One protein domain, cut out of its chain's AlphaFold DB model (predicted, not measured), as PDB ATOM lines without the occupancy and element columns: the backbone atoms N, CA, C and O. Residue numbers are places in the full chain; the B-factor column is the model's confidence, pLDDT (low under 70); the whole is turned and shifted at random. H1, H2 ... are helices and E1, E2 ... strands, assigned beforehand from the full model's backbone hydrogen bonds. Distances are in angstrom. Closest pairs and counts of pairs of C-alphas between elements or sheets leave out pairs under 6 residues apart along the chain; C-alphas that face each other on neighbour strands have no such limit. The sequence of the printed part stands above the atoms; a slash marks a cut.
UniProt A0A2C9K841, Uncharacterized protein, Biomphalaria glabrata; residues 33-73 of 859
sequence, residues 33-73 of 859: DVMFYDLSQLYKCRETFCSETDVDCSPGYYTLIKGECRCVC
ATOM      1  N   ASP A  33      39.525 -46.188  19.580       51.75
ATOM      2  CA  ASP A  33      40.690 -45.683  20.300       51.75
ATOM      3  C   ASP A  33      40.312 -44.970  21.628       51.75
ATOM      4  O   ASP A  33      41.026 -45.135  22.622       51.75
ATOM      5  N   VAL A  34      39.169 -44.259  21.701       54.81
ATOM      6  CA  VAL A  34      38.641 -43.685  22.971       54.81
ATOM      7  C   VAL A  34      38.204 -44.788  23.929       54.81
ATOM      8  O   VAL A  34      38.550 -44.764  25.110       54.81
ATOM      9  N   MET A  35      37.468 -45.781  23.418       55.94
ATOM     10  CA  MET A  35      36.953 -46.876  24.239       55.94
ATOM     11  C   MET A  35      38.089 -47.693  24.842       55.94
ATOM     12  O   MET A  35      38.042 -48.042  26.018       55.94
ATOM     13  N   PHE A  36      39.133 -47.977  24.060       65.75
ATOM     14  CA  PHE A  36      40.294 -48.708  24.558       65.75
ATOM     15  C   PHE A  36      41.074 -47.926  25.616       65.75
ATOM     16  O   PHE A  36      41.538 -48.542  26.577       65.75
ATOM     17  N   TYR A  37      41.175 -46.598  25.494       72.00
ATOM     18  CA  TYR A  37      41.803 -45.774  26.526       72.00
ATOM     19  C   TYR A  37      41.048 -45.885  27.853       72.00
ATOM     20  O   TYR A  37      41.640 -46.280  28.860       72.00
ATOM     21  N   ASP A  38      39.739 -45.626  27.846       66.50
ATOM     22  CA  ASP A  38      38.918 -45.647  29.060       66.50
ATOM     23  C   ASP A  38      38.858 -47.041  29.692       66.50
ATOM     24  O   ASP A  38      39.017 -47.178  30.906       66.50
ATOM     25  N   LEU A  39      38.697 -48.093  28.881       69.38
ATOM     26  CA  LEU A  39      38.736 -49.476  29.358       69.38
ATOM     27  C   LEU A  39      40.103 -49.810  29.965       69.38
ATOM     28  O   LEU A  39      40.167 -50.397  31.043       69.38
ATOM     29  N   SER A  40      41.198 -49.404  29.319       76.44
ATOM     30  CA  SER A  40      42.545 -49.635  29.841       76.44
ATOM     31  C   SER A  40      42.757 -48.972  31.202       76.44
ATOM     32  O   SER A  40      43.393 -49.576  32.065       76.44
ATOM     33  N   GLN A  41      42.250 -47.752  31.398       76.00
ATOM     34  CA  GLN A  41      42.335 -47.050  32.683       76.00
ATOM     35  C   GLN A  41      41.430 -47.702  33.737       76.00
ATOM     36  O   GLN A  41      41.871 -47.984  34.850       76.00
ATOM     37  N   LEU A  42      40.174 -47.997  33.383       76.94
ATOM     38  CA  LEU A  42      39.183 -48.576  34.292       76.94
ATOM     39  C   LEU A  42      39.621 -49.944  34.832       76.94
ATOM     40  O   LEU A  42      39.480 -50.215  36.024       76.94
ATOM     41  N   TYR A  43      40.164 -50.791  33.958       80.50
ATOM     42  CA  TYR A  43      40.629 -52.134  34.304       80.50
ATOM     43  C   TYR A  43      42.101 -52.184  34.716       80.50
ATOM     44  O   TYR A  43      42.613 -53.273  34.965       80.50
ATOM     45  N   LYS A  44      42.781 -51.031  34.813       84.00
ATOM     46  CA  LYS A  44      44.196 -50.944  35.203       84.00
ATOM     47  C   LYS A  44      45.071 -51.902  34.391       84.00
ATOM     48  O   LYS A  44      45.874 -52.661  34.939       84.00
ATOM     49  N   CYS A  45      44.847 -51.955  33.075       83.06
ATOM     50  CA  CYS A  45      45.484 -52.947  32.206       83.06
ATOM     51  C   CYS A  45      47.013 -52.828  32.235       83.06
ATOM     52  O   CYS A  45      47.708 -53.841  32.202       83.06
ATOM     53  N   ARG A  46      47.533 -51.600  32.349       85.25
ATOM     54  CA  ARG A  46      48.965 -51.342  32.519       85.25
ATOM     55  C   ARG A  46      49.492 -52.019  33.776       85.25
ATOM     56  O   ARG A  46      50.404 -52.828  33.693       85.25
ATOM     57  N   GLU A  47      48.909 -51.694  34.921       85.44
ATOM     58  CA  GLU A  47      49.357 -52.154  36.234       85.44
ATOM     59  C   GLU A  47      49.162 -53.660  36.416       85.44
ATOM     60  O   GLU A  47      49.904 -54.299  37.155       85.44
ATOM     61  N   THR A  48      48.155 -54.224  35.750       86.44
ATOM     62  CA  THR A  48      47.784 -55.634  35.888       86.44
ATOM     63  C   THR A  48      48.624 -56.543  34.996       86.44
ATOM     64  O   THR A  48      48.964 -57.650  35.412       86.44
ATOM     65  N   PHE A  49      48.947 -56.109  33.774       87.44
ATOM     66  CA  PHE A  49      49.526 -56.993  32.756       87.44
ATOM     67  C   PHE A  49      50.922 -56.594  32.277       87.44
ATOM     68  O   PHE A  49      51.600 -57.427  31.679       87.44
ATOM     69  N   CYS A  50      51.369 -55.361  32.527       87.12
ATOM     70  CA  CYS A  50      52.660 -54.876  32.054       87.12
ATOM     71  C   CYS A  50      53.629 -54.666  33.220       87.12
ATOM     72  O   CYS A  50      53.370 -53.887  34.133       87.12
ATOM     73  N   SER A  51      54.774 -55.353  33.179       80.00
ATOM     74  CA  SER A  51      55.797 -55.302  34.233       80.00
ATOM     75  C   SER A  51      56.659 -54.036  34.205       80.00
ATOM     76  O   SER A  51      57.322 -53.727  35.192       80.00
ATOM     77  N   GLU A  52      56.686 -53.316  33.082       75.38
ATOM     78  CA  GLU A  52      57.485 -52.099  32.912       75.38
ATOM     79  C   GLU A  52      56.728 -50.875  33.446       75.38
ATOM     80  O   GLU A  52      55.719 -50.443  32.881       75.38
ATOM     81  N   THR A  53      57.217 -50.290  34.540       68.44
ATOM     82  CA  THR A  53      56.564 -49.140  35.186       68.44
ATOM     83  C   THR A  53      56.985 -47.793  34.608       68.44
ATOM     84  O   THR A  53      56.209 -46.846  34.708       68.44
ATOM     85  N   ASP A  54      58.132 -47.707  33.929       79.94
ATOM     86  CA  ASP A  54      58.792 -46.422  33.630       79.94
ATOM     87  C   ASP A  54      58.682 -45.981  32.156       79.94
ATOM     88  O   ASP A  54      59.330 -45.025  31.732       79.94
ATOM     89  N   VAL A  55      57.852 -46.652  31.350       84.94
ATOM     90  CA  VAL A  55      57.651 -46.276  29.942       84.94
ATOM     91  C   VAL A  55      56.788 -45.014  29.850       84.94
ATOM     92  O   VAL A  55      55.587 -45.032  30.132       84.94
ATOM     93  N   ASP A  56      57.397 -43.904  29.429       88.75
ATOM     94  CA  ASP A  56      56.690 -42.654  29.147       88.75
ATOM     95  C   ASP A  56      56.126 -42.649  27.720       88.75
ATOM     96  O   ASP A  56      56.823 -42.345  26.750       88.75
ATOM     97  N   CYS A  57      54.832 -42.949  27.611       87.88
ATOM     98  CA  CYS A  57      54.083 -42.900  26.357       87.88
ATOM     99  C   CYS A  57      53.383 -41.559  26.106       87.88
ATOM    100  O   CYS A  57      52.559 -41.489  25.202       87.88
ATOM    101  N   SER A  58      53.623 -40.504  26.892       84.44
ATOM    102  CA  SER A  58      52.871 -39.246  26.761       84.44
ATOM    103  C   SER A  58      53.105 -38.610  25.379       84.44
ATOM    104  O   SER A  58      54.266 -38.475  24.987       84.44
ATOM    105  N   PRO A  59      52.058 -38.180  24.643       83.06
ATOM    106  CA  PRO A  59      50.684 -37.960  25.101       83.06
ATOM    107  C   PRO A  59      49.754 -39.184  24.975       83.06
ATOM    108  O   PRO A  59      48.572 -39.059  25.281       83.06
ATOM    109  N   GLY A  60      50.251 -40.325  24.509       87.06
ATOM    110  CA  GLY A  60      49.576 -41.622  24.500       87.06
ATOM    111  C   GLY A  60      49.423 -42.269  25.884       87.06
ATOM    112  O   GLY A  60      49.471 -41.602  26.917       87.06
ATOM    113  N   TYR A  61      49.243 -43.589  25.902       85.94
ATOM    114  CA  TYR A  61      49.197 -44.406  27.120       85.94
ATOM    115  C   TYR A  61      49.843 -45.772  26.883       85.94
ATOM    116  O   TYR A  61      49.889 -46.255  25.757       85.94
ATOM    117  N   TYR A  62      50.356 -46.397  27.940       86.69
ATOM    118  CA  TYR A  62      50.969 -47.726  27.879       86.69
ATOM    119  C   TYR A  62      49.943 -48.781  28.293       86.69
ATOM    120  O   TYR A  62      49.320 -48.625  29.344       86.69
ATOM    121  N   THR A  63      49.737 -49.827  27.492       86.44
ATOM    122  CA  THR A  63      48.799 -50.911  27.830       86.44
ATOM    123  C   THR A  63      49.120 -52.214  27.096       86.44
ATOM    124  O   THR A  63      49.960 -52.241  26.194       86.44
ATOM    125  N   LEU A  64      48.429 -53.292  27.477       80.94
ATOM    126  CA  LEU A  64      48.487 -54.588  26.809       80.94
ATOM    127  C   LEU A  64      47.556 -54.599  25.589       80.94
ATOM    128  O   LEU A  64      46.335 -54.530  25.732       80.94
ATOM    129  N   ILE A  65      48.115 -54.768  24.391       73.75
ATOM    130  CA  ILE A  65      47.347 -54.999  23.162       73.75
ATOM    131  C   ILE A  65      47.805 -56.301  22.521       73.75
ATOM    132  O   ILE A  65      48.974 -56.457  22.184       73.75
ATOM    133  N   LYS A  66      46.862 -57.230  22.311       68.44
ATOM    134  CA  LYS A  66      47.117 -58.538  21.675       68.44
ATOM    135  C   LYS A  66      48.291 -59.304  22.319       68.44
ATOM    136  O   LYS A  66      49.062 -59.953  21.624       68.44
ATOM    137  N   GLY A  67      48.420 -59.222  23.645       74.00
ATOM    138  CA  GLY A  67      49.465 -59.919  24.403       74.00
ATOM    139  C   GLY A  67      50.822 -59.208  24.461       74.00
ATOM    140  O   GLY A  67      51.713 -59.698  25.145       74.00
ATOM    141  N   GLU A  68      50.979 -58.052  23.810       80.25
ATOM    142  CA  GLU A  68      52.200 -57.241  23.859       80.25
ATOM    143  C   GLU A  68      51.937 -55.916  24.593       80.25
ATOM    144  O   GLU A  68      50.976 -55.201  24.292       80.25
ATOM    145  N   CYS A  69      52.791 -55.576  25.561       85.81
ATOM    146  CA  CYS A  69      52.764 -54.271  26.220       85.81
ATOM    147  C   CYS A  69      53.460 -53.232  25.342       85.81
ATOM    148  O   CYS A  69      54.613 -53.412  24.950       85.81
ATOM    149  N   ARG A  70      52.750 -52.156  24.993       85.25
ATOM    150  CA  ARG A  70      53.261 -51.109  24.096       85.25
ATOM    151  C   ARG A  70      52.550 -49.777  24.298       85.25
ATOM    152  O   ARG A  70      51.463 -49.716  24.876       85.25
ATOM    153  N   CYS A  71      53.157 -48.705  23.792       86.81
ATOM    154  CA  CYS A  71      52.502 -47.404  23.732       86.81
ATOM    155  C   CYS A  71      51.387 -47.407  22.683       86.81
ATOM    156  O   CYS A  71      51.602 -47.769  21.527       86.81
ATOM    157  N   VAL A  72      50.209 -46.945  23.085       83.69
ATOM    158  CA  VAL A  72      49.099 -46.592  22.205       83.69
ATOM    159  C   VAL A  72      49.122 -45.086  22.042       83.69
ATOM    160  O   VAL A  72      49.039 -44.342  23.022       83.69
ATOM    161  N   CYS A  73      49.266 -44.638  20.801       84.56
ATOM    162  CA  CYS A  73      49.445 -43.233  20.470       84.56
ATOM    163  C   CYS A  73      48.208 -42.654  19.784       84.56
ATOM    164  O   CYS A  73      47.522 -43.380  19.064       84.56
TER     165      CYS A  73
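What this domain is: This is residues 33 to 73 of the 859 residues of an uncharacterized protein of Biomphalaria glabrata (UniProt A0A2C9K841). What shape do these atoms make? Along the printed part, two short helices, H1 and H2, come first, then a loop of residues 50 to 60 swings out in a wide arc, and a small hairpin of two strands, E1 and E2, closes the printed part. H2 packs on E1, H1 sits on the E1 side of the hairpin, and the arc reaches its far point at Asp 54, away from H1. What is it built of? The printed part has 41 residues with two named helices and two named strands, in the order H1, H2, E1, E2; the sheet has the order E1 - E2 and is antiparallel, and the class is mixed, helices and strands. How large and how dense is it? It is compact, with a radius of gyration of the C-alphas of 9.2 A, and its C-alphas span 23 by 20 by 17 A along their three main axes, a rounded outline.

How they stand to each other: How do the two helices stand to each other? H1, residues 33 to 42, and H2, residues 45 to 49, are close but not clearly touching, with 1 pair of C-alphas within 8 A. Their closest C-alphas are those of Ser 40 and Arg 46, 7.2 A apart. In both helices every O i to N i+4 pair is within hydrogen-bond range. How are the two strands paired? E1, residues 61 to 65, and E2, residues 68 to 72, are antiparallel neighbours and form a hairpin, with 143 degrees between their directions. C-alphas 62 and 71 face each other at 4.4 A, and so do 64 and 69 at 4.3 A. Across the pair, N 72 and O 61 are 2.8 A apart and N 65 and O 68 are 2.9 A apart, both within hydrogen-bond range. How near do the helices come to the strands? H2 and E1 have 7 pairs of C-alphas within 8 A, the closest being those of Arg 46 and Thr 63 at 4.7 A, while H2 and E2 have 2 such pairs, the closest those of Phe 49 and Cys 69 at 7.8 A. H1 and E1 have 2 such pairs, the closest C-alphas being those of Ser 40 and Thr 63 at 6.7 A. H1 and E2 are apart.

Where its parts are: Where do the helices run? H1 begins at C-alpha 33, (40.690, -45.683, 20.300), and ends at residue 42, 14.4 A from first to last C-alpha. H2, residues 45 to 49, measures 5.7 A. Where do the strands run? E1 begins at C-alpha 61, (49.197, -44.406, 27.120), and ends at residue 65, a length of 11.5 A. E2, from residue 68 to residue 72, measures 11.2 A and ends at C-alpha 72, (49.099, -46.592, 22.205).

The domain as a whole: How far does it reach? The two C-alphas farthest apart are those of Met 35 and Asp 54, at 23.8 A, and the C-alphas of Asp 33 and Cys 73, the first and last printed, are 9.1 A apart. Is the printed part whole, and how are its elements linked? The printed part has no cut. The links from H1 to H2 and from E1 to E2 are tight, with 2 residues each, and the link from H2 to E1 is long, with 11 residues. Where is the model less sure? The mean pLDDT of the printed part is 78.7, and 8 residues are under 70: residues 33 to 36, residues 38 to 39, residue 53 and residue 66. H1 has a mean pLDDT of 67.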